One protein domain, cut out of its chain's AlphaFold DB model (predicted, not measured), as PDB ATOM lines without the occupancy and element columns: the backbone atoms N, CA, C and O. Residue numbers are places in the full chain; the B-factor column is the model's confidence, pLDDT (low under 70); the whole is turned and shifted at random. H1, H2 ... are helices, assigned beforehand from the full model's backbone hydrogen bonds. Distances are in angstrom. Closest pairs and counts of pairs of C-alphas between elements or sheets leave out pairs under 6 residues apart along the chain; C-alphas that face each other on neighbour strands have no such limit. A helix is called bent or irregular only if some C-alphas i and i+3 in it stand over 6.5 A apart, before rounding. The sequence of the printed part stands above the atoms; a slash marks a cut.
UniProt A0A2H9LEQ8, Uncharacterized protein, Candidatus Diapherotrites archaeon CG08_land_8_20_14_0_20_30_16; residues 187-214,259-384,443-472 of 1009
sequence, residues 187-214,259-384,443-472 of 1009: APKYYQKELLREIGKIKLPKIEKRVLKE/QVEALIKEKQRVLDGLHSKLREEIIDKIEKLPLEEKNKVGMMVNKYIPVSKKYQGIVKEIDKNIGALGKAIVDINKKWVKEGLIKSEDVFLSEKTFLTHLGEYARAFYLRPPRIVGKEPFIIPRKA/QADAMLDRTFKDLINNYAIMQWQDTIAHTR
ATOM      1  N   ALA A 187     207.783-118.621 329.593       62.72
ATOM      2  CA  ALA A 187     207.994-119.844 328.843       62.72
ATOM      3  C   ALA A 187     209.166-119.631 327.860       62.72
ATOM      4  O   ALA A 187     209.187-118.611 327.158       62.72
ATOM      5  N   PRO A 188     210.155-120.539 327.815       74.38
ATOM      6  CA  PRO A 188     211.275-120.395 326.901       74.38
ATOM      7  C   PRO A 188     210.787-120.199 325.464       74.38
ATOM      8  O   PRO A 188     209.823-120.839 325.034       74.38
ATOM      9  N   LYS A 189     211.464-119.344 324.686       78.75
ATOM     10  CA  LYS A 189     211.066-119.051 323.295       78.75
ATOM     11  C   LYS A 189     210.926-120.322 322.441       78.75
ATOM     12  O   LYS A 189     210.067-120.366 321.565       78.75
ATOM     13  N   TYR A 190     211.736-121.355 322.702       82.50
ATOM     14  CA  TYR A 190     211.637-122.643 322.006       82.50
ATOM     15  C   TYR A 190     210.296-123.343 322.285       82.50
ATOM     16  O   TYR A 190     209.644-123.796 321.348       82.50
ATOM     17  N   TYR A 191     209.837-123.345 323.543       80.00
ATOM     18  CA  TYR A 191     208.566-123.951 323.942       80.00
ATOM     19  C   TYR A 191     207.394-123.227 323.284       80.00
ATOM     20  O   TYR A 191     206.485-123.866 322.768       80.00
ATOM     21  N   GLN A 192     207.438-121.891 323.219       81.50
ATOM     22  CA  GLN A 192     206.411-121.106 322.528       81.50
ATOM     23  C   GLN A 192     206.342-121.430 321.028       81.50
ATOM     24  O   GLN A 192     205.248-121.597 320.492       81.50
ATOM     25  N   LYS A 193     207.492-121.559 320.350       86.44
ATOM     26  CA  LYS A 193     207.548-121.945 318.928       86.44
ATOM     27  C   LYS A 193     206.994-123.352 318.692       86.44
ATOM     28  O   LYS A 193     206.191-123.545 317.778       86.44
ATOM     29  N   GLU A 194     207.388-124.321 319.516       88.50
ATOM     30  CA  GLU A 194     206.872-125.692 319.444       88.50
ATOM     31  C   GLU A 194     205.357-125.726 319.692       88.50
ATOM     32  O   GLU A 194     204.604-126.332 318.927       88.50
ATOM     33  N   LEU A 195     204.895-125.003 320.713       85.50
ATOM     34  CA  LEU A 195     203.486-124.904 321.058       85.50
ATOM     35  C   LEU A 195     202.669-124.272 319.924       85.50
ATOM     36  O   LEU A 195     201.604-124.787 319.602       85.50
ATOM     37  N   LEU A 196     203.166-123.223 319.257       87.00
ATOM     38  CA  LEU A 196     202.517-122.638 318.072       87.00
ATOM     39  C   LEU A 196     202.374-123.645 316.921       87.00
ATOM     40  O   LEU A 196     201.318-123.698 316.282       87.00
ATOM     41  N   ARG A 197     203.405-124.465 316.677       90.69
ATOM     42  CA  ARG A 197     203.362-125.537 315.670       90.69
ATOM     43  C   ARG A 197     202.299-126.576 316.020       90.69
ATOM     44  O   ARG A 197     201.534-126.986 315.150       90.69
ATOM     45  N   GLU A 198     202.218-126.975 317.287       90.50
ATOM     46  CA  GLU A 198     201.222-127.933 317.779       90.50
ATOM     47  C   GLU A 198     199.795-127.372 317.764       90.50
ATOM     48  O   GLU A 198     198.862-128.069 317.364       90.50
ATOM     49  N   ILE A 199     199.624-126.103 318.138       90.62
ATOM     50  CA  ILE A 199     198.353-125.378 318.065       90.62
ATOM     51  C   ILE A 199     197.813-125.380 316.631       90.62
ATOM     52  O   ILE A 199     196.630-125.635 316.425       90.62
ATOM     53  N   GLY A 200     198.674-125.152 315.631       85.19
ATOM     54  CA  GLY A 200     198.284-125.154 314.217       85.19
ATOM     55  C   GLY A 200     197.701-126.481 313.716       85.19
ATOM     56  O   GLY A 200     196.972-126.481 312.726       85.19
ATOM     57  N   LYS A 201     197.971-127.596 314.407       92.06
ATOM     58  CA  LYS A 201     197.443-128.924 314.063       92.06
ATOM     59  C   LYS A 201     196.026-129.164 314.596       92.06
ATOM     60  O   LYS A 201     195.340-130.054 314.094       92.06
ATOM     61  N   ILE A 202     195.572-128.413 315.605       89.62
ATOM     62  CA  ILE A 202     194.227-128.582 316.170       89.62
ATOM     63  C   ILE A 202     193.196-127.936 315.244       89.62
ATOM     64  O   ILE A 202     193.151-126.718 315.080       89.62
ATOM     65  N   LYS A 203     192.305-128.761 314.690       91.38
ATOM     66  CA  LYS A 203     191.114-128.295 313.976       91.38
ATOM     67  C   LYS A 203     189.963-128.142 314.967       91.38
ATOM     68  O   LYS A 203     189.446-129.133 315.476       91.38
ATOM     69  N   LEU A 204     189.569-126.901 315.237       90.19
ATOM     70  CA  LEU A 204     188.373-126.605 316.023       90.19
ATOM     71  C   LEU A 204     187.123-126.660 315.124       90.19
ATOM     72  O   LEU A 204     187.200-126.252 313.959       90.19
ATOM     73  N   PRO A 205     185.969-127.122 315.640       87.88
ATOM     74  CA  PRO A 205     184.711-127.072 314.909       87.88
ATOM     75  C   PRO A 205     184.357-125.621 314.562       87.88
ATOM     76  O   PRO A 205     184.678-124.687 315.306       87.88
ATOM     77  N   LYS A 206     183.718-125.430 313.406       88.69
ATOM     78  CA  LYS A 206     183.267-124.125 312.914       88.69
ATOM     79  C   LYS A 206     181.759-124.135 312.675       88.69
ATOM     80  O   LYS A 206     181.206-125.168 312.300       88.69
ATOM     81  N   ILE A 207     181.110-122.986 312.863       85.94
ATOM     82  CA  ILE A 207     179.756-122.737 312.360       85.94
ATOM     83  C   ILE A 207     179.844-122.641 310.835       85.94
ATOM     84  O   ILE A 207     180.385-121.685 310.277       85.94
ATOM     85  N   GLU A 208     179.349-123.660 310.141       79.19
ATOM     86  CA  GLU A 208     179.374-123.706 308.683       79.19
ATOM     87  C   GLU A 208     178.145-122.991 308.106       79.19
ATOM     88  O   GLU A 208     177.008-123.424 308.286       79.19
ATOM     89  N   LYS A 209     178.353-121.913 307.337       74.94
ATOM     90  CA  LYS A 209     177.251-121.167 306.693       74.94
ATOM     91  C   LYS A 209     176.379-122.056 305.799       74.94
ATOM     92  O   LYS A 209     175.165-121.886 305.750       74.94
ATOM     93  N   ARG A 210     176.997-123.025 305.113       68.44
ATOM     94  CA  ARG A 210     176.319-123.987 304.232       68.44
ATOM     95  C   ARG A 210     175.397-124.933 305.011       68.44
ATOM     96  O   ARG A 210     174.303-125.249 304.547       68.44
ATOM     97  N   VAL A 211     175.800-125.308 306.226       65.44
ATOM     98  CA  VAL A 211     175.039-126.183 307.131       65.44
ATOM     99  C   VAL A 211     173.744-125.515 307.592       65.44
ATOM    100  O   VAL A 211     172.736-126.197 307.698       65.44
ATOM    101  N   LEU A 212     173.699-124.186 307.743       68.12
ATOM    102  CA  LEU A 212     172.467-123.481 308.139       68.12
ATOM    103  C   LEU A 212     171.299-123.678 307.161       68.12
ATOM    104  O   LEU A 212     170.144-123.627 307.578       68.12
ATOM    105  N   LYS A 213     171.595-123.898 305.875       70.50
ATOM    106  CA  LYS A 213     170.584-124.144 304.840       70.50
ATOM    107  C   LYS A 213     170.394-125.641 304.585       70.50
ATOM    108  O   LYS A 213     169.270-126.108 304.533       70.50
ATOM    109  N   GLU A 214     171.483-126.403 304.476       69.56
ATOM    110  CA  GLU A 214     171.418-127.828 304.116       69.56
ATOM    111  C   GLU A 214     171.033-128.754 305.278       69.56
ATOM    112  O   GLU A 214     170.539-129.856 305.038       69.56
ATOM    113  N   GLN A 259     166.361-119.565 309.988       82.19
ATOM    114  CA  GLN A 259     167.783-119.206 309.893       82.19
ATOM    115  C   GLN A 259     168.359-118.790 311.250       82.19
ATOM    116  O   GLN A 259     169.470-119.191 311.591       82.19
ATOM    117  N   VAL A 260     167.606-118.006 312.027       83.88
ATOM    118  CA  VAL A 260     167.986-117.613 313.393       83.88
ATOM    119  C   VAL A 260     168.075-118.847 314.283       83.88
ATOM    120  O   VAL A 260     169.074-119.035 314.973       83.88
ATOM    121  N   GLU A 261     167.066-119.716 314.220       80.62
ATOM    122  CA  GLU A 261     167.029-120.960 314.984       80.62
ATOM    123  C   GLU A 261     168.212-121.871 314.626       80.62
ATOM    124  O   GLU A 261     168.948-122.287 315.517       80.62
ATOM    125  N   ALA A 262     168.462-122.116 313.333       82.75
ATOM    126  CA  ALA A 262     169.608-122.899 312.865       82.75
ATOM    127  C   ALA A 262     170.934-122.345 313.392       82.75
ATOM    128  O   ALA A 262     171.807-123.095 313.823       82.75
ATOM    129  N   LEU A 263     171.078-121.023 313.380       87.12
ATOM    130  CA  LEU A 263     172.299-120.356 313.794       87.12
ATOM    131  C   LEU A 263     172.523-120.439 315.311       87.12
ATOM    132  O   LEU A 263     173.651-120.665 315.752       87.12
ATOM    133  N   ILE A 264     171.464-120.299 316.115       85.88
ATOM    134  CA  ILE A 264     171.522-120.524 317.568       85.88
ATOM    135  C   ILE A 264     171.870-121.991 317.856       85.88
ATOM    136  O   ILE A 264     172.748-122.260 318.680       85.88
ATOM    137  N   LYS A 265     171.251-122.931 317.128       84.19
ATOM    138  CA  LYS A 265     171.529-124.369 317.227       84.19
ATOM    139  C   LYS A 265     172.985-124.699 316.918       84.19
ATOM    140  O   LYS A 265     173.619-125.417 317.686       84.19
ATOM    141  N   GLU A 266     173.535-124.143 315.843       86.56
ATOM    142  CA  GLU A 266     174.932-124.353 315.455       86.56
ATOM    143  C   GLU A 266     175.921-123.739 316.447       86.56
ATOM    144  O   GLU A 266     176.909-124.384 316.798       86.56
ATOM    145  N   LYS A 267     175.643-122.532 316.958       90.50
ATOM    146  CA  LYS A 267     176.452-121.936 318.029       90.50
ATOM    147  C   LYS A 267     176.506-122.867 319.235       90.50
ATOM    148  O   LYS A 267     177.589-123.168 319.730       90.50
ATOM    149  N   GLN A 268     175.345-123.335 319.683       87.38
ATOM    150  CA  GLN A 268     175.242-124.218 320.836       87.38
ATOM    151  C   GLN A 268     175.970-125.543 320.583       87.38
ATOM    152  O   GLN A 268     176.824-125.929 321.370       87.38
ATOM    153  N   ARG A 269     175.761-126.168 319.420       88.06
ATOM    154  CA  ARG A 269     176.475-127.379 318.998       88.06
ATOM    155  C   ARG A 269     178.001-127.234 319.112       88.06
ATOM    156  O   ARG A 269     178.658-128.116 319.657       88.06
ATOM    157  N   VAL A 270     178.568-126.122 318.634       89.75
ATOM    158  CA  VAL A 270     180.013-125.841 318.744       89.75
ATOM    159  C   VAL A 270     180.451-125.696 320.204       89.75
ATOM    160  O   VAL A 270     181.476-126.269 320.580       89.75
ATOM    161  N   LEU A 271     179.677-124.974 321.023       90.06
ATOM    162  CA  LEU A 271     179.944-124.825 322.459       90.06
ATOM    163  C   LEU A 271     180.043-126.182 323.149       90.06
ATOM    164  O   LEU A 271     181.008-126.460 323.858       90.06
ATOM    165  N   ASP A 272     179.060-127.039 322.910       86.69
ATOM    166  CA  ASP A 272     178.948-128.317 323.603       86.69
ATOM    167  C   ASP A 272     179.980-129.315 323.139       86.69
ATOM    168  O   ASP A 272     180.559-130.014 323.963       86.69
ATOM    169  N   GLY A 273     180.236-129.358 321.831       90.19
ATOM    170  CA  GLY A 273     181.220-130.279 321.294       90.19
ATOM    171  C   GLY A 273     182.608-130.003 321.850       90.19
ATOM    172  O   GLY A 273     183.292-130.918 322.305       90.19
ATOM    173  N   LEU A 274     182.987-128.727 321.916       92.00
ATOM    174  CA  LEU A 274     184.247-128.315 322.522       92.00
ATOM    175  C   LEU A 274     184.274-128.532 324.032       92.00
ATOM    176  O   LEU A 274     185.271-129.021 324.557       92.00
ATOM    177  N   HIS A 275     183.199-128.170 324.731       90.56
ATOM    178  CA  HIS A 275     183.147-128.285 326.182       90.56
ATOM    179  C   HIS A 275     183.197-129.748 326.624       90.56
ATOM    180  O   HIS A 275     184.029-130.095 327.456       90.56
ATOM    181  N   SER A 276     182.373-130.618 326.038       88.69
ATOM    182  CA  SER A 276     182.363-132.050 326.350       88.69
ATOM    183  C   SER A 276     183.684-132.718 325.982       88.69
ATOM    184  O   SER A 276     184.202-133.498 326.776       88.69
ATOM    185  N   LYS A 277     184.277-132.363 324.833       92.81
ATOM    186  CA  LYS A 277     185.604-132.849 324.440       92.81
ATOM    187  C   LYS A 277     186.669-132.496 325.471       92.81
ATOM    188  O   LYS A 277     187.347-133.382 325.975       92.81
ATOM    189  N   LEU A 278     186.816-131.209 325.781       92.56
ATOM    190  CA  LEU A 278     187.878-130.727 326.664       92.56
ATOM    191  C   LEU A 278     187.648-131.157 328.111       92.56
ATOM    192  O   LEU A 278     188.604-131.433 328.834       92.56
ATOM    193  N   ARG A 279     186.384-131.277 328.525       90.25
ATOM    194  CA  ARG A 279     186.050-131.844 329.821       90.25
ATOM    195  C   ARG A 279     186.502-133.296 329.919       90.25
ATOM    196  O   ARG A 279     187.270-133.621 330.812       90.25
ATOM    197  N   GLU A 280     186.113-134.137 328.969       88.94
ATOM    198  CA  GLU A 280     186.452-135.560 329.006       88.94
ATOM    199  C   GLU A 280     187.956-135.822 328.806       88.94
ATOM    200  O   GLU A 280     188.548-136.658 329.489       88.94
ATOM    201  N   GLU A 281     188.596-135.118 327.868       92.56
ATOM    202  CA  GLU A 281     190.001-135.354 327.517       92.56
ATOM    203  C   GLU A 281     190.982-134.758 328.530       92.56
ATOM    204  O   GLU A 281     192.089-135.279 328.660       92.56
ATOM    205  N   ILE A 282     190.590-133.710 329.266       93.44
ATOM    206  CA  ILE A 282     191.489-132.972 330.162       93.44
ATOM    207  C   ILE A 282     190.925-132.899 331.582       93.44
ATOM    208  O   ILE A 282     191.565-133.378 332.518       93.44
ATOM    209  N   ILE A 283     189.743-132.302 331.763       90.06
ATOM    210  CA  ILE A 283     189.207-131.999 333.100       90.06
ATOM    211  C   ILE A 283     188.943-133.265 333.904       90.06
ATOM    212  O   ILE A 283     189.409-133.349 335.031       90.06
ATOM    213  N   ASP A 284     188.277-134.265 333.332       88.12
ATOM    214  CA  ASP A 284     187.906-135.495 334.037       88.12
ATOM    215  C   ASP A 284     189.148-136.306 334.446       88.12
ATOM    216  O   ASP A 284     189.153-136.960 335.490       88.12
ATOM    217  N   LYS A 285     190.234-136.242 333.661       92.94
ATOM    218  CA  LYS A 285     191.521-136.856 334.032       92.94
ATOM    219  C   LYS A 285     192.129-136.168 335.255       92.94
ATOM    220  O   LYS A 285     192.632-136.845 336.144       92.94
ATOM    221  N   ILE A 286     192.060-134.838 335.312       91.62
ATOM    222  CA  ILE A 286     192.559-134.038 336.439       91.62
ATOM    223  C   ILE A 286     191.642-134.184 337.657       91.62
ATOM    224  O   ILE A 286     192.122-134.253 338.784       91.62
ATOM    225  N   GLU A 287     190.328-134.276 337.447       87.00
ATOM    226  CA  GLU A 287     189.327-134.426 338.503       87.00
ATOM    227  C   GLU A 287     189.529-135.725 339.301       87.00
ATOM    228  O   GLU A 287     189.246-135.751 340.500       87.00
ATOM    229  N   LYS A 288     190.084-136.767 338.672       90.81
ATOM    230  CA  LYS A 288     190.435-138.043 339.316       90.81
ATOM    231  C   LYS A 288     191.726-138.005 340.143       90.81
ATOM    232  O   LYS A 288     191.980-138.952 340.880       90.81
ATOM    233  N   LEU A 289     192.543-136.955 340.033       91.25
ATOM    234  CA  LEU A 289     193.783-136.838 340.808       91.25
ATOM    235  C   LEU A 289     193.496-136.510 342.288       91.25
ATOM    236  O   LEU A 289     192.506-135.834 342.581       91.25
ATOM    237  N   PRO A 290     194.375-136.896 343.230       91.38
ATOM    238  CA  PRO A 290     194.307-136.422 344.610       91.38
ATOM    239  C   PRO A 290     194.345-134.890 344.691       91.38
ATOM    240  O   PRO A 290     194.973-134.227 343.862       91.38
ATOM    241  N   LEU A 291     193.716-134.307 345.716       81.62
ATOM    242  CA  LEU A 291     193.604-132.850 345.879       81.62
ATOM    243  C   LEU A 291     194.962-132.127 345.804       81.62
ATOM    244  O   LEU A 291     195.078-131.073 345.179       81.62
ATOM    245  N   GLU A 292     196.000-132.695 346.411       85.94
ATOM    246  CA  GLU A 292     197.354-132.139 346.375       85.94
ATOM    247  C   GLU A 292     197.945-132.123 344.965       85.94
ATOM    248  O   GLU A 292     198.552-131.134 344.553       85.94
ATOM    249  N   GLU A 293     197.729-133.189 344.193       93.25
ATOM    250  CA  GLU A 293     198.177-133.268 342.805       93.25
ATOM    251  C   GLU A 293     197.407-132.290 341.919       93.25
ATOM    252  O   GLU A 293     198.029-131.587 341.121       93.25
ATOM    253  N   LYS A 294     196.087-132.141 342.116       88.38
ATOM    254  CA  LYS A 294     195.290-131.103 341.435       88.38
ATOM    255  C   LYS A 294     195.869-129.711 341.671       88.38
ATOM    256  O   LYS A 294     195.953-128.919 340.732       88.38
ATOM    257  N   ASN A 295     196.291-129.423 342.902       83.88
ATOM    258  CA  ASN A 295     196.892-128.140 343.266       83.88
ATOM    259  C   ASN A 295     198.262-127.949 342.617       83.88
ATOM    260  O   ASN A 295     198.521-126.888 342.052       83.88
ATOM    261  N   LYS A 296     199.114-128.982 342.644       86.75
ATOM    262  CA  LYS A 296     200.421-128.967 341.972       86.75
ATOM    263  C   LYS A 296     200.254-128.733 340.470       86.75
ATOM    264  O   LYS A 296     200.901-127.840 339.925       86.75
ATOM    265  N   VAL A 297     199.347-129.456 339.808       88.75
ATOM    266  CA  VAL A 297     199.010-129.237 338.390       88.75
ATOM    267  C   VAL A 297     198.523-127.807 338.179       88.75
ATOM    268  O   VAL A 297     198.987-127.144 337.259       88.75
ATOM    269  N   GLY A 298     197.669-127.279 339.058       83.50
ATOM    270  CA  GLY A 298     197.172-125.906 338.965       83.50
ATOM    271  C   GLY A 298     198.289-124.867 339.068       83.50
ATOM    272  O   GLY A 298     198.283-123.870 338.343       83.50
ATOM    273  N   MET A 299     199.286-125.113 339.920       78.94
ATOM    274  CA  MET A 299     200.480-124.275 340.041       78.94
ATOM    275  C   MET A 299     201.386-124.377 338.806       78.94
ATOM    276  O   MET A 299     201.827-123.343 338.310       78.94
ATOM    277  N   MET A 300     201.607-125.581 338.265       84.31
ATOM    278  CA  MET A 300     202.379-125.802 337.030       84.31
ATOM    279  C   MET A 300     201.718-125.163 335.810       84.31
ATOM    280  O   MET A 300     202.380-124.527 334.998       84.31
ATOM    281  N   VAL A 301     200.402-125.294 335.687       82.81
ATOM    282  CA  VAL A 301     199.605-124.693 334.615       82.81
ATOM    283  C   VAL A 301     199.672-123.159 334.678       82.81
ATOM    284  O   VAL A 301     199.818-122.503 333.653       82.81
ATOM    285  N   ASN A 302     199.647-122.575 335.881       75.38
ATOM    286  CA  ASN A 302     199.835-121.132 336.082       75.38
ATOM    287  C   ASN A 302     201.299-120.664 336.034       75.38
ATOM    288  O   ASN A 302     201.555-119.471 336.240       75.38
ATOM    289  N   LYS A 303     202.236-121.593 335.795       78.44
ATOM    290  CA  LYS A 303     203.691-121.383 335.792       78.44
ATOM    291  C   LYS A 303     204.232-120.810 337.112       78.44
ATOM    292  O   LYS A 303     205.248-120.126 337.122       78.44
ATOM    293  N   TYR A 304     203.560-121.084 338.232       73.81
ATOM    294  CA  TYR A 304     204.060-120.736 339.569       73.81
ATOM    295  C   TYR A 304     205.214-121.636 340.009       73.81
ATOM    296  O   TYR A 304     206.040-121.216 340.808       73.81
ATOM    297  N   ILE A 305     205.269-122.860 339.480       77.38
ATOM    298  CA  ILE A 305     206.360-123.814 339.691       77.38
ATOM    299  C   ILE A 305     206.768-124.439 338.348       77.38
ATOM    300  O   ILE A 305     205.938-124.476 337.428       77.38
ATOM    301  N   PRO A 306     208.009-124.948 338.215       83.81
ATOM    302  CA  PRO A 306     208.435-125.700 337.039       83.81
ATOM    303  C   PRO A 306     207.535-126.911 336.770       83.81
ATOM    304  O   PRO A 306     207.054-127.569 337.694       83.81
ATOM    305  N   VAL A 307     207.312-127.221 335.491       86.50
ATOM    306  CA  VAL A 307     206.513-128.382 335.083       86.50
ATOM    307  C   VAL A 307     207.334-129.649 335.304       86.50
ATOM    308  O   VAL A 307     208.341-129.852 334.629       86.50
ATOM    309  N   SER A 308     206.914-130.510 336.230       92.56
ATOM    310  CA  SER A 308     207.620-131.770 336.463       92.56
ATOM    311  C   SER A 308     207.384-132.762 335.318       92.56
ATOM    312  O   SER A 308     206.328-132.755 334.678       92.56
ATOM    313  N   LYS A 309     208.351-133.665 335.088       93.75
ATOM    314  CA  LYS A 309     208.292-134.692 334.027       93.75
ATOM    315  C   LYS A 309     206.997-135.516 334.081       93.75
ATOM    316  O   LYS A 309     206.410-135.792 333.039       93.75
ATOM    317  N   LYS A 310     206.497-135.814 335.291       95.62
ATOM    318  CA  LYS A 310     205.227-136.530 335.530       95.62
ATOM    319  C   LYS A 310     204.020-135.835 334.884       95.62
ATOM    320  O   LYS A 310     203.155-136.509 334.337       95.62
ATOM    321  N   TYR A 311     203.948-134.503 334.937       94.31
ATOM    322  CA  TYR A 311     202.785-133.741 334.460       94.31
ATOM    323  C   TYR A 311     203.023-133.023 333.128       94.31
ATOM    324  O   TYR A 311     202.120-132.348 332.634       94.31
ATOM    325  N   GLN A 312     204.200-133.176 332.519       92.75
ATOM    326  CA  GLN A 312     204.560-132.496 331.275       92.75
ATOM    327  C   GLN A 312     203.567-132.784 330.143       92.75
ATOM    328  O   GLN A 312     203.168-131.856 329.442       92.75
ATOM    329  N   GLY A 313     203.115-134.036 330.002       93.88
ATOM    330  CA  GLY A 313     202.106-134.415 329.006       93.88
ATOM    331  C   GLY A 313     200.775-133.682 329.206       93.88
ATOM    332  O   GLY A 313     200.289-133.033 328.282       93.88
ATOM    333  N   ILE A 314     200.237-133.709 330.431       93.31
ATOM    334  CA  ILE A 314     198.956-133.067 330.779       93.31
ATOM    335  C   ILE A 314     199.047-131.544 330.613       93.31
ATOM    336  O   ILE A 314     198.173-130.932 330.005       93.31
ATOM    337  N   VAL A 315     200.120-130.914 331.105       91.19
ATOM    338  CA  VAL A 315     200.312-129.457 330.995       91.19
ATOM    339  C   VAL A 315     200.484-129.026 329.538       91.19
ATOM    340  O   VAL A 315     199.898-128.024 329.134       91.19
ATOM    341  N   LYS A 316     201.219-129.794 328.723       91.88
ATOM    342  CA  LYS A 316     201.359-129.528 327.284       91.88
ATOM    343  C   LYS A 316     200.019-129.652 326.557       91.88
ATOM    344  O   LYS A 316     199.710-128.816 325.713       91.88
ATOM    345  N   GLU A 317     199.207-130.658 326.888       92.75
ATOM    346  CA  GLU A 317     197.863-130.842 326.321       92.75
ATOM    347  C   GLU A 317     196.925-129.677 326.684       92.75
ATOM    348  O   GLU A 317     196.217-129.157 325.815       92.75
ATOM    349  N   ILE A 318     196.972-129.207 327.934       91.88
ATOM    350  CA  ILE A 318     196.253-128.013 328.401       91.88
ATOM    351  C   ILE A 318     196.682-126.773 327.610       91.88
ATOM    352  O   ILE A 318     195.837-126.103 327.011       91.88
ATOM    353  N   ASP A 319     197.987-126.486 327.576       89.38
ATOM    354  CA  ASP A 319     198.545-125.309 326.903       89.38
ATOM    355  C   ASP A 319     198.200-125.318 325.406       89.38
ATOM    356  O   ASP A 319     197.843-124.282 324.839       89.38
ATOM    357  N   LYS A 320     198.240-126.497 324.768       93.00
ATOM    358  CA  LYS A 320     197.907-126.683 323.350       93.00
ATOM    359  C   LYS A 320     196.441-126.355 323.066       93.00
ATOM    360  O   LYS A 320     196.156-125.638 322.111       93.00
ATOM    361  N   ASN A 321     195.512-126.840 323.889       92.44
ATOM    362  CA  ASN A 321     194.081-126.606 323.681       92.44
ATOM    363  C   ASN A 321     193.664-125.167 324.014       92.44
ATOM    364  O   ASN A 321     192.908-124.557 323.253       92.44
ATOM    365  N   ILE A 322     194.198-124.585 325.093       89.00
ATOM    366  CA  ILE A 322     193.977-123.167 325.404       89.00
ATOM    367  C   ILE A 322     194.561-122.282 324.296       89.00
ATOM    368  O   ILE A 322     193.901-121.359 323.816       89.00
ATOM    369  N   GLY A 323     195.779-122.589 323.848       88.25
ATOM    370  CA  GLY A 323     196.436-121.876 322.762       88.25
ATOM    371  C   GLY A 323     195.685-121.979 321.434       88.25
ATOM    372  O   GLY A 323     195.577-120.980 320.727       88.25
ATOM    373  N   ALA A 324     195.099-123.136 321.110       92.12
ATOM    374  CA  ALA A 324     194.279-123.307 319.911       92.12
ATOM    375  C   ALA A 324     193.006-122.458 319.934       92.12
ATOM    376  O   ALA A 324     192.711-121.786 318.945       92.12
ATOM    377  N   LEU A 325     192.291-122.423 321.064       90.69
ATOM    378  CA  LEU A 325     191.124-121.552 321.233       90.69
ATOM    379  C   LEU A 325     191.510-120.069 321.136       90.69
ATOM    380  O   LEU A 325     190.865-119.310 320.411       90.69
ATOM    381  N   GLY A 326     192.587-119.662 321.815       90.00
ATOM    382  CA  GLY A 326     193.082-118.285 321.777       90.00
ATOM    383  C   GLY A 326     193.509-117.849 320.373       90.00
ATOM    384  O   GLY A 326     193.102-116.781 319.919       90.00
ATOM    385  N   LYS A 327     194.247-118.698 319.645       91.81
ATOM    386  CA  LYS A 327     194.646-118.426 318.258       91.81
ATOM    387  C   LYS A 327     193.424-118.270 317.354       91.81
ATOM    388  O   LYS A 327     193.350-117.312 316.599       91.81
ATOM    389  N   ALA A 328     192.440-119.160 317.466       92.94
ATOM    390  CA  ALA A 328     191.249-119.094 316.625       92.94
ATOM    391  C   ALA A 328     190.406-117.829 316.882       92.94
ATOM    392  O   ALA A 328     189.851-117.258 315.946       92.94
ATOM    393  N   ILE A 329     190.353-117.350 318.130       90.69
ATOM    394  CA  ILE A 329     189.766-116.049 318.486       90.69
ATOM    395  C   ILE A 329     190.539-114.893 317.823       90.69
ATOM    396  O   ILE A 329     189.927-113.995 317.242       90.69
ATOM    397  N   VAL A 330     191.876-114.912 317.885       90.12
ATOM    398  CA  VAL A 330     192.735-113.904 317.235       90.12
ATOM    399  C   VAL A 330     192.528-113.899 315.721       90.12
ATOM    400  O   VAL A 330     192.399-112.827 315.136       90.12
ATOM    401  N   ASP A 331     192.451-115.072 315.093       94.75
ATOM    402  CA  ASP A 331     192.250-115.206 313.648       94.75
ATOM    403  C   ASP A 331     190.909-114.584 313.208       94.75
ATOM    404  O   ASP A 331     190.860-113.878 312.199       94.75
ATOM    405  N   ILE A 332     189.836-114.760 313.996       93.94
ATOM    406  CA  ILE A 332     188.542-114.100 313.747       93.94
ATOM    407  C   ILE A 332     188.658-112.575 313.911       93.94
ATOM    408  O   ILE A 332     188.193-111.837 313.046       93.94
ATOM    409  N   ASN A 333     189.318-112.082 314.965       91.50
ATOM    410  CA  ASN A 333     189.523-110.637 315.155       91.50
ATOM    411  C   ASN A 333     190.325-110.014 314.004       91.50
ATOM    412  O   ASN A 333     189.948-108.962 313.493       91.50
ATOM    413  N   LYS A 334     191.413-110.664 313.572       94.75
ATOM    414  CA  LYS A 334     192.225-110.216 312.431       94.75
ATOM    415  C   LYS A 334     191.397-110.130 311.160       94.75
ATOM    416  O   LYS A 334     191.508-109.151 310.428       94.75
ATOM    417  N   LYS A 335     190.562-111.144 310.914       96.06
ATOM    418  CA  LYS A 335     189.628-111.157 309.791       96.06
ATOM    419  C   LYS A 335     188.693-109.942 309.854       96.06
ATOM    420  O   LYS A 335     188.627-109.196 308.886       96.06
ATOM    421  N   TRP A 336     188.062-109.685 311.000       95.25
ATOM    422  CA  TRP A 336     187.156-108.543 311.161       95.25
ATOM    423  C   TRP A 336     187.834-107.184 310.985       95.25
ATOM    424  O   TRP A 336     187.230-106.284 310.410       95.25
ATOM    425  N   VAL A 337     189.075-107.028 311.454       94.12
ATOM    426  CA  VAL A 337     189.862-105.803 311.233       94.12
ATOM    427  C   VAL A 337     190.198-105.639 309.752       94.12
ATOM    428  O   VAL A 337     189.987-104.564 309.198       94.12
ATOM    429  N   LYS A 338     190.660-106.708 309.087       96.38
ATOM    430  CA  LYS A 338     190.970-106.699 307.647       96.38
ATOM    431  C   LYS A 338     189.748-106.334 306.797       96.38
ATOM    432  O   LYS A 338     189.885-105.652 305.791       96.38
ATOM    433  N   GLU A 339     188.567-106.783 307.204       95.62
ATOM    434  CA  GLU A 339     187.289-106.502 306.537       95.62
ATOM    435  C   GLU A 339     186.684-105.139 306.928       95.62
ATOM    436  O   GLU A 339     185.601-104.794 306.458       95.62
ATOM    437  N   GLY A 340     187.336-104.366 307.806       94.31
ATOM    438  CA  GLY A 340     186.833-103.071 308.278       94.31
ATOM    439  C   GLY A 340     185.574-103.164 309.151       94.31
ATOM    440  O   GLY A 340     184.870-102.173 309.338       94.31
ATOM    441  N   LEU A 341     185.261-104.346 309.694       92.38
ATOM    442  CA  LEU A 341     184.078-104.568 310.532       92.38
ATOM    443  C   LEU A 341     184.255-104.026 311.956       92.38
ATOM    444  O   LEU A 341     183.268-103.623 312.583       92.38
ATOM    445  N   ILE A 342     185.494-104.025 312.454       91.81
ATOM    446  CA  ILE A 342     185.917-103.434 313.731       91.81
ATOM    447  C   ILE A 342     187.272-102.742 313.563       91.81
ATOM    448  O   ILE A 342     188.031-103.071 312.652       91.81
ATOM    449  N   LYS A 343     187.599-101.818 314.469       89.69
ATOM    450  CA  LYS A 343     188.933-101.214 314.526       89.69
ATOM    451  C   LYS A 343     189.914-102.109 315.284       89.69
ATOM    452  O   LYS A 343     189.507-102.924 316.113       89.69
ATOM    453  N   SER A 344     191.211-101.940 315.033       86.50
ATOM    454  CA  SER A 344     192.281-102.710 315.689       86.50
ATOM    455  C   SER A 344     192.281-102.593 317.215       86.50
ATOM    456  O   SER A 344     192.632-103.542 317.909       86.50
ATOM    457  N   GLU A 345     191.869-101.446 317.740       83.12
ATOM    458  CA  GLU A 345     191.778-101.133 319.163       83.12
ATOM    459  C   GLU A 345     190.534-101.733 319.838       83.12
ATOM    460  O   GLU A 345     190.519-101.895 321.058       83.12
ATOM    461  N   ASP A 346     189.527-102.115 319.047       82.38
ATOM    462  CA  ASP A 346     188.258-102.678 319.518       82.38
ATOM    463  C   ASP A 346     188.259-104.221 319.519       82.38
ATOM    464  O   ASP A 346     187.247-104.849 319.844       82.38
ATOM    465  N   VAL A 347     189.382-104.860 319.159       82.31
ATOM    466  CA  VAL A 347     189.498-106.326 319.135       82.31
ATOM    467  C   VAL A 347     189.391-106.917 320.539       82.31
ATOM    468  O   VAL A 347     189.989-106.430 321.498       82.31
ATOM    469  N   PHE A 348     188.680-108.040 320.658       79.94
ATOM    470  CA  PHE A 348     188.530-108.733 321.940       79.94
ATOM    471  C   PHE A 348     189.866-109.279 322.480       79.94
ATOM    472  O   PHE A 348     190.132-109.222 323.680       79.94
ATOM    473  N   LEU A 349     190.710-109.810 321.590       81.25
ATOM    474  CA  LEU A 349     192.022-110.380 321.893       81.25
ATOM    475  C   LEU A 349     192.967-110.089 320.724       81.25
ATOM    476  O   LEU A 349     192.736-110.567 319.611       81.25
ATOM    477  N   SER A 350     194.016-109.304 320.981       82.25
ATOM    478  CA  SER A 350     195.038-108.986 319.979       82.25
ATOM    479  C   SER A 350     196.064-110.114 319.849       82.25
ATOM    480  O   SER A 350     196.324-110.844 320.809       82.25
ATOM    481  N   GLU A 351     196.701-110.230 318.681       83.12
ATOM    482  CA  GLU A 351     197.792-111.188 318.472       83.12
ATOM    483  C   GLU A 351     198.971-110.929 319.410       83.12
ATOM    484  O   GLU A 351     199.495-111.869 319.998       83.12
ATOM    485  N   LYS A 352     199.352-109.663 319.608       82.94
ATOM    486  CA  LYS A 352     200.421-109.285 320.541       82.94
ATOM    487  C   LYS A 352     200.105-109.773 321.954       82.94
ATOM    488  O   LYS A 352     200.956-110.388 322.595       82.94
ATOM    489  N   THR A 353     198.881-109.532 322.431       77.88
ATOM    490  CA  THR A 353     198.432-109.974 323.758       77.88
ATOM    491  C   THR A 353     198.381-111.492 323.859       77.88
ATOM    492  O   THR A 353     198.791-112.040 324.877       77.88
ATOM    493  N   PHE A 354     197.921-112.174 322.807       80.69
ATOM    494  CA  PHE A 354     197.998-113.625 322.712       80.69
ATOM    495  C   PHE A 354     199.468-114.064 322.811       80.69
ATOM    496  O   PHE A 354     199.866-114.564 323.857       80.69
ATOM    497  N   LEU A 355     200.321-113.786 321.829       77.81
ATOM    498  CA  LEU A 355     201.711-114.260 321.798       77.81
ATOM    499  C   LEU A 355     202.510-113.949 323.076       77.81
ATOM    500  O   LEU A 355     203.271-114.796 323.538       77.81
ATOM    501  N   THR A 356     202.295-112.782 323.693       74.94
ATOM    502  CA  THR A 356     202.972-112.391 324.945       74.94
ATOM    503  C   THR A 356     202.636-113.312 326.122       74.94
ATOM    504  O   THR A 356     203.484-113.513 326.987       74.94
ATOM    505  N   HIS A 357     201.429-113.879 326.149       72.12
ATOM    506  CA  HIS A 357     200.920-114.731 327.228       72.12
ATOM    507  C   HIS A 357     200.763-116.201 326.814       72.12
ATOM    508  O   HIS A 357     200.107-116.981 327.507       72.12
ATOM    509  N   LEU A 358     201.351-116.597 325.680       73.12
ATOM    510  CA  LEU A 358     201.267-117.964 325.183       73.12
ATOM    511  C   LEU A 358     201.913-118.950 326.162       73.12
ATOM    512  O   LEU A 358     203.117-118.887 326.418       73.12
ATOM    513  N   GLY A 359     201.093-119.864 326.686       59.84
ATOM    514  CA  GLY A 359     201.478-120.814 327.733       59.84
ATOM    515  C   GLY A 359     201.245-120.314 329.164       59.84
ATOM    516  O   GLY A 359     201.630-120.998 330.098       59.84
ATOM    517  N   GLU A 360     200.616-119.150 329.372       62.94
ATOM    518  CA  GLU A 360     200.363-118.564 330.710       62.94
ATOM    519  C   GLU A 360     198.856-118.364 331.012       62.94
ATOM    520  O   GLU A 360     198.462-117.716 331.985       62.94
ATOM    521  N   TYR A 361     197.984-118.911 330.164       58.66
ATOM    522  CA  TYR A 361     196.580-118.504 330.016       58.66
ATOM    523  C   TYR A 361     195.559-119.083 330.998       58.66
ATOM    524  O   TYR A 361     194.371-118.771 330.900       58.66
ATOM    525  N   ALA A 362     195.970-119.906 331.959       52.53
ATOM    526  CA  ALA A 362     195.038-120.398 332.976       52.53
ATOM    527  C   ALA A 362     194.506-119.293 333.908       52.53
ATOM    528  O   ALA A 362     193.539-119.482 334.648       52.53
ATOM    529  N   ARG A 363     195.086-118.092 333.824       52.38
ATOM    530  CA  ARG A 363     194.505-116.869 334.372       52.38
ATOM    531  C   ARG A 363     193.452-116.366 333.392       52.38
ATOM    532  O   ARG A 363     193.795-115.699 332.425       52.38
ATOM    533  N   ALA A 364     192.194-116.705 333.665       46.78
ATOM    534  CA  ALA A 364     191.004-116.322 332.904       46.78
ATOM    535  C   ALA A 364     191.183-115.067 332.018       46.78
ATOM    536  O   ALA A 364     191.444-113.967 332.520       46.78
ATOM    537  N   PHE A 365     191.014-115.244 330.705       42.31
ATOM    538  CA  PHE A 365     191.030-114.174 329.710       42.31
ATOM    539  C   PHE A 365     189.931-113.147 330.014       42.31
ATOM    540  O   PHE A 365     188.774-113.329 329.650       42.31
ATOM    541  N   TYR A 366     190.286-112.038 330.655       44.88
ATOM    542  CA  TYR A 366     189.412-110.870 330.730       44.88
ATOM    543  C   TYR A 366     190.202-109.624 330.368       44.88
ATOM    544  O   TYR A 366     190.670-108.907 331.249       44.88
ATOM    545  N   LEU A 367     190.343-109.354 329.072       39.03
ATOM    546  CA  LEU A 367     190.772-108.042 328.594       39.03
ATOM    547  C   LEU A 367     189.596-107.073 328.740       39.03
ATOM    548  O   LEU A 367     188.485-107.356 328.294       39.03
ATOM    549  N   ARG A 368     189.822-105.935 329.403       35.38
ATOM    550  CA  ARG A 368     188.888-104.806 329.357       35.38
ATOM    551  C   ARG A 368     189.490-103.768 328.408       35.38
ATOM    552  O   ARG A 368     190.694-103.523 328.524       35.38
ATOM    553  N   PRO A 369     188.700-103.138 327.518       39.88
ATOM    554  CA  PRO A 369     189.194-101.985 326.784       39.88
ATOM    555  C   PRO A 369     189.698-100.939 327.790       39.88
ATOM    556  O   PRO A 369     189.155-100.832 328.905       39.88
ATOM    557  N   PRO A 370     190.770-100.215 327.445       36.25
ATOM    558  CA  PRO A 370     191.357 -99.221 328.325       36.25
ATOM    559  C   PRO A 370     190.280 -98.209 328.734       36.25
ATOM    560  O   PRO A 370     189.494 -97.733 327.922       36.25
ATOM    561  N   ARG A 371     190.236 -97.839 330.018       38.50
ATOM    562  CA  ARG A 371     189.346 -96.754 330.482       38.50
ATOM    563  C   ARG A 371     189.709 -95.384 329.887       38.50
ATOM    564  O   ARG A 371     188.983 -94.427 330.117       38.50
ATOM    565  N   ILE A 372     190.848 -95.289 329.203       38.88
ATOM    566  CA  ILE A 372     191.439 -94.068 328.666       38.88
ATOM    567  C   ILE A 372     191.816 -94.358 327.212       38.88
ATOM    568  O   ILE A 372     192.578 -95.291 326.959       38.88
ATOM    569  N   VAL A 373     191.279 -93.573 326.281       39.06
ATOM    570  CA  VAL A 373     191.616 -93.639 324.851       39.06
ATOM    571  C   VAL A 373     193.140 -93.507 324.687       39.06
ATOM    572  O   VAL A 373     193.738 -92.616 325.284       39.06
ATOM    573  N   GLY A 374     193.773 -94.429 323.949       46.78
ATOM    574  CA  GLY A 374     195.225 -94.430 323.691       46.78
ATOM    575  C   GLY A 374     196.098 -95.315 324.601       46.78
ATOM    576  O   GLY A 374     197.314 -95.319 324.439       46.78
ATOM    577  N   LYS A 375     195.532 -96.083 325.546       42.62
ATOM    578  CA  LYS A 375     196.289 -97.093 326.326       42.62
ATOM    579  C   LYS A 375     196.034 -98.515 325.824       42.62
ATOM    580  O   LYS A 375     194.932 -98.816 325.393       42.62
ATOM    581  N   GLU A 376     197.014 -99.415 325.921       41.84
ATOM    582  CA  GLU A 376     196.797-100.819 325.537       41.84
ATOM    583  C   GLU A 376     195.740-101.500 326.443       41.84
ATOM    584  O   GLU A 376     195.691-101.225 327.652       41.84
ATOM    585  N   PRO A 377     194.889-102.393 325.896       40.69
ATOM    586  CA  PRO A 377     193.990-103.228 326.687       40.69
ATOM    587  C   PRO A 377     194.780-104.035 327.722       40.69
ATOM    588  O   PRO A 377     195.776-104.677 327.396       40.69
ATOM    589  N   PHE A 378     194.327-104.036 328.975       39.75
ATOM    590  CA  PHE A 378     194.955-104.807 330.049       39.75
ATOM    591  C   PHE A 378     193.940-105.725 330.728       39.75
ATOM    592  O   PHE A 378     192.734-105.456 330.750       39.75
ATOM    593  N   ILE A 379     194.425-106.851 331.257       38.06
ATOM    594  CA  ILE A 379     193.567-107.863 331.877       38.06
ATOM    595  C   ILE A 379     193.075-107.345 333.234       38.06
ATOM    596  O   ILE A 379     193.879-107.132 334.144       38.06
ATOM    597  N   ILE A 380     191.758-107.167 333.400       33.75
ATOM    598  CA  ILE A 380     191.147-106.769 334.681       33.75
ATOM    599  C   ILE A 380     190.096-107.804 335.105       33.75
ATOM    600  O   ILE A 380     189.126-108.016 334.376       33.75
ATOM    601  N   PRO A 381     190.191-108.392 336.314       31.73
ATOM    602  CA  PRO A 381     189.104-109.194 336.870       31.73
ATOM    603  C   PRO A 381     187.834-108.345 337.098       31.73
ATOM    604  O   PRO A 381     187.886-107.219 337.594       31.73
ATOM    605  N   ARG A 382     186.672-108.890 336.708       30.48
ATOM    606  CA  ARG A 382     185.347-108.229 336.708       30.48
ATOM    607  C   ARG A 382     184.992-107.572 338.061       30.48
ATOM    608  O   ARG A 382     184.869-108.264 339.068       30.48
ATOM    609  N   LYS A 383     184.666-106.270 338.042       32.97
ATOM    610  CA  LYS A 383     183.775-105.606 339.020       32.97
ATOM    611  C   LYS A 383     182.615-104.897 338.310       32.97
ATOM    612  O   LYS A 383     182.839-104.215 337.304       32.97
ATOM    613  N   ALA A 384     181.431-105.006 338.911       29.31
ATOM    614  CA  ALA A 384     180.365-104.002 338.921       29.31
ATOM    615  C   ALA A 384     180.161-103.580 340.391       29.31
ATOM    616  O   ALA A 384     180.433-104.376 341.286       29.31
ATOM    617  N   GLN A 443     192.630-125.917 342.472       73.31
ATOM    618  CA  GLN A 443     192.279-127.206 341.894       73.31
ATOM    619  C   GLN A 443     192.246-127.017 340.379       73.31
ATOM    620  O   GLN A 443     191.450-126.232 339.846       73.31
ATOM    621  N   ALA A 444     193.199-127.654 339.699       82.44
ATOM    622  CA  ALA A 444     193.389-127.475 338.270       82.44
ATOM    623  C   ALA A 444     192.104-127.747 337.484       82.44
ATOM    624  O   ALA A 444     191.800-126.987 336.575       82.44
ATOM    625  N   ASP A 445     191.320-128.754 337.867       81.44
ATOM    626  CA  ASP A 445     190.031-129.094 337.257       81.44
ATOM    627  C   ASP A 445     189.039-127.919 337.286       81.44
ATOM    628  O   ASP A 445     188.580-127.490 336.232       81.44
ATOM    629  N   ALA A 446     188.753-127.334 338.451       77.12
ATOM    630  CA  ALA A 446     187.795-126.231 338.571       77.12
ATOM    631  C   ALA A 446     188.260-124.961 337.832       77.12
ATOM    632  O   ALA A 446     187.463-124.265 337.191       77.12
ATOM    633  N   MET A 447     189.557-124.653 337.910       81.19
ATOM    634  CA  MET A 447     190.162-123.516 337.213       81.19
ATOM    635  C   MET A 447     190.122-123.698 335.690       81.19
ATOM    636  O   MET A 447     189.763-122.767 334.960       81.19
ATOM    637  N   LEU A 448     190.501-124.880 335.205       84.00
ATOM    638  CA  LEU A 448     190.557-125.194 333.783       84.00
ATOM    639  C   LEU A 448     189.162-125.331 333.186       84.00
ATOM    640  O   LEU A 448     188.938-124.786 332.111       84.00
ATOM    641  N   ASP A 449     188.210-125.954 333.885       81.69
ATOM    642  CA  ASP A 449     186.809-126.048 333.454       81.69
ATOM    643  C   ASP A 449     186.241-124.649 333.195       81.69
ATOM    644  O   ASP A 449     185.679-124.369 332.137       81.69
ATOM    645  N   ARG A 450     186.489-123.709 334.114       78.88
ATOM    646  CA  ARG A 450     186.105-122.308 333.926       78.88
ATOM    647  C   ARG A 450     186.835-121.644 332.756       78.88
ATOM    648  O   ARG A 450     186.202-120.940 331.974       78.88
ATOM    649  N   THR A 451     188.146-121.845 332.643       80.31
ATOM    650  CA  THR A 451     188.962-121.234 331.580       80.31
ATOM    651  C   THR A 451     188.521-121.716 330.199       80.31
ATOM    652  O   THR A 451     188.316-120.901 329.301       80.31
ATOM    653  N   PHE A 452     188.308-123.024 330.040       86.31
ATOM    654  CA  PHE A 452     187.778-123.604 328.815       86.31
ATOM    655  C   PHE A 452     186.370-123.096 328.530       86.31
ATOM    656  O   PHE A 452     186.140-122.635 327.420       86.31
ATOM    657  N   LYS A 453     185.454-123.080 329.509       83.00
ATOM    658  CA  LYS A 453     184.108-122.508 329.323       83.00
ATOM    659  C   LYS A 453     184.155-121.084 328.784       83.00
ATOM    660  O   LYS A 453     183.485-120.798 327.798       83.00
ATOM    661  N   ASP A 454     184.958-120.210 329.384       80.12
ATOM    662  CA  ASP A 454     185.063-118.812 328.959       80.12
ATOM    663  C   ASP A 454     185.618-118.700 327.524       80.12
ATOM    664  O   ASP A 454     185.064-117.977 326.696       80.12
ATOM    665  N   LEU A 455     186.674-119.448 327.193       85.44
ATOM    666  CA  LEU A 455     187.276-119.441 325.855       85.44
ATOM    667  C   LEU A 455     186.381-120.041 324.774       85.44
ATOM    668  O   LEU A 455     186.254-119.462 323.700       85.44
ATOM    669  N   ILE A 456     185.762-121.184 325.057       89.06
ATOM    670  CA  ILE A 456     184.819-121.859 324.163       89.06
ATOM    671  C   ILE A 456     183.620-120.946 323.910       89.06
ATOM    672  O   ILE A 456     183.236-120.762 322.755       89.06
ATOM    673  N   ASN A 457     183.092-120.313 324.967       86.44
ATOM    674  CA  ASN A 457     182.022-119.325 324.864       86.44
ATOM    675  C   ASN A 457     182.407-118.173 323.938       86.44
ATOM    676  O   ASN A 457     181.677-117.891 322.990       86.44
ATOM    677  N   ASN A 458     183.563-117.545 324.163       87.25
ATOM    678  CA  ASN A 458     184.026-116.443 323.321       87.25
ATOM    679  C   ASN A 458     184.235-116.886 321.869       87.25
ATOM    680  O   ASN A 458     183.765-116.217 320.954       87.25
ATOM    681  N   TYR A 459     184.874-118.037 321.646       93.00
ATOM    682  CA  TYR A 459     185.098-118.580 320.310       93.00
ATOM    683  C   TYR A 459     183.783-118.817 319.552       93.00
ATOM    684  O   TYR A 459     183.621-118.318 318.437       93.00
ATOM    685  N   ALA A 460     182.816-119.517 320.152       90.56
ATOM    686  CA  ALA A 460     181.541-119.795 319.492       90.56
ATOM    687  C   ALA A 460     180.692-118.529 319.302       90.56
ATOM    688  O   ALA A 460     180.072-118.367 318.251       90.56
ATOM    689  N   ILE A 461     180.688-117.607 320.274       90.19
ATOM    690  CA  ILE A 461     180.019-116.303 320.147       90.19
ATOM    691  C   ILE A 461     180.621-115.505 318.991       90.19
ATOM    692  O   ILE A 461     179.877-114.938 318.198       90.19
ATOM    693  N   MET A 462     181.945-115.488 318.850       93.44
ATOM    694  CA  MET A 462     182.594-114.765 317.761       93.44
ATOM    695  C   MET A 462     182.309-115.407 316.402       93.44
ATOM    696  O   MET A 462     182.030-114.692 315.449       93.44
ATOM    697  N   GLN A 463     182.267-116.737 316.290       94.50
ATOM    698  CA  GLN A 463     181.811-117.382 315.049       94.50
ATOM    699  C   GLN A 463     180.356-117.057 314.709       94.50
ATOM    700  O   GLN A 463     179.997-116.860 313.544       94.50
ATOM    701  N   TRP A 464     179.512-117.004 315.733       93.69
ATOM    702  CA  TRP A 464     178.111-116.646 315.600       93.69
ATOM    703  C   TRP A 464     177.969-115.195 315.122       93.69
ATOM    704  O   TRP A 464     177.294-114.947 314.127       93.69
ATOM    705  N   GLN A 465     178.695-114.256 315.733       94.44
ATOM    706  CA  GLN A 465     178.762-112.850 315.321       94.44
ATOM    707  C   GLN A 465     179.325-112.674 313.915       94.44
ATOM    708  O   GLN A 465     178.778-111.892 313.144       94.44
ATOM    709  N   ASP A 466     180.368-113.425 313.561       95.19
ATOM    710  CA  ASP A 466     180.936-113.430 312.215       95.19
ATOM    711  C   ASP A 466     179.872-113.844 311.199       95.19
ATOM    712  O   ASP A 466     179.674-113.186 310.180       95.19
ATOM    713  N   THR A 467     179.118-114.898 311.507       93.69
ATOM    714  CA  THR A 467     178.046-115.374 310.634       93.69
ATOM    715  C   THR A 467     176.934-114.337 310.488       93.69
ATOM    716  O   THR A 467     176.487-114.088 309.368       93.69
ATOM    717  N   ILE A 468     176.532-113.681 311.581       93.31
ATOM    718  CA  ILE A 468     175.517-112.617 311.577       93.31
ATOM    719  C   ILE A 468     175.978-111.424 310.746       93.31
ATOM    720  O   ILE A 468     175.255-111.003 309.847       93.31
ATOM    721  N   ALA A 469     177.182-110.911 311.012       94.69
ATOM    722  CA  ALA A 469     177.728-109.724 310.358       94.69
ATOM    723  C   ALA A 469     177.800-109.885 308.831       94.69
ATOM    724  O   ALA A 469     177.585-108.928 308.092       94.69
ATOM    725  N   HIS A 470     178.028-111.113 308.360       94.50
ATOM    726  CA  HIS A 470     178.098-111.451 306.941       94.50
ATOM    727  C   HIS A 470     176.760-111.876 306.315       94.50
ATOM    728  O   HIS A 470     176.731-112.254 305.142       94.50
ATOM    729  N   THR A 471     175.656-111.855 307.063       92.62
ATOM    730  CA  THR A 471     174.347-112.307 306.583       92.62
ATOM    731  C   THR A 471     173.366-111.136 306.544       92.62
ATOM    732  O   THR A 471     172.786-110.760 307.558       92.62
ATOM    733  N   ARG A 472     173.120-110.579 305.346       91.81
ATOM    734  CA  ARG A 472     172.253-109.393 305.139       91.81
ATOM    735  C   ARG A 472     170.802-109.567 305.627       91.81
ATOM    736  O   ARG A 472     170.105-108.581 305.879       91.81
TER     737      ARG A 472
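Overview. This is residues 187 to 214, 259 to 384 and 443 to 472 of the 1009 residues of an uncharacterized protein of Candidatus Diapherotrites archaeon CG08_land_8_20_14_0_20_30_16 (UniProt A0A2H9LEQ8). Three long helices, H3, H5 and H7, lie side by side in a bundle; H7 packs on both others, while H3 and H5 meet near one end. H4 packs across that end on H5 and H7, H1 crosses H5, and short H6 folds back on H5. The long unnamed stretch 357 to 384 doubles back on itself, with residues 367 to 368 paired antiparallel with 378 to 379. The printed part has 184 residues with seven named helices, H1 to H7 in chain order, and no named strand: the class is all helix. It is compact, with a radius of gyration of the C-alphas of 17.3 A and spans of 53 by 43 by 37 A.

Arrangement. The hub is H5, residues 309 to 338, which touches five helices. It touches H7, residues 444 to 469, the same way at a shallow tilt of 20 degrees, closest at the C-alphas of Ile 329 and Tyr 459, 5.6 A. H7 touches H3, residues 259 to 287, opposite ways at a shallow tilt of 19 degrees, closest at the C-alphas of Ile 283 and Asp 445, 5.1 A. H3 and H5 only just touch, with 3 pairs of C-alphas within 8 A, the closest those of Ile 282 and Ile 318, 7.1 A. H4, residues 291 to 301, touches H7 through residues 444 to 447 of H7 alone, at a steep tilt of 48 degrees; the closest C-alphas, of Gly 298 and Ala 444, are 4.2 A apart. H1, residues 189 to 199, touches H5 at 72 degrees, only just about perpendicular, closest at the C-alphas of Ile 199 and Ala 324, 4.9 A. H6, residues 351 to 356, makes a helical hairpin with H5; the closest C-alphas, of Val 330 and Glu 351, are 5.9 A apart. H2, residues 211 to 214, touches H3, closest at the C-alphas of Leu 212 and Ala 262, 5.6 A. Each O i to N i+4 pair is within hydrogen-bond range in H1, H4, H6 and H7, against 23 of 25 in H3 and 24 of 26 in H5; H2 is too short for such a pair.

Along the chain. H5 runs 42.2 A from C-alpha 309 at (208.292, -134.692, 334.027) to C-alpha 338 at (190.970, -106.699, 307.647), and is irregular, with C-alphas 310 and 313 7.5 A apart. H3 is 38.9 A long, with a kink of 40 degrees near residue 280, and only just irregular, with C-alphas 281 and 284 6.8 A apart. H7 is 36.6 A long and ends at C-alpha 469, (177.728, -109.724, 310.358).

Size, cuts and confidence. The C-alphas farthest apart, of Glu 292 and Arg 472, are 53.4 A apart. Residues 215 to 258 and 385 to 442 are not printed; the C-alphas across these cuts are 11.0 A and 26.3 A apart. The links H1 to H2 and H5 to H6 are long. Mean pLDDT of the printed part is 80.4; residues 187, 210 to 212, 214 and 359 to 384 are under 70.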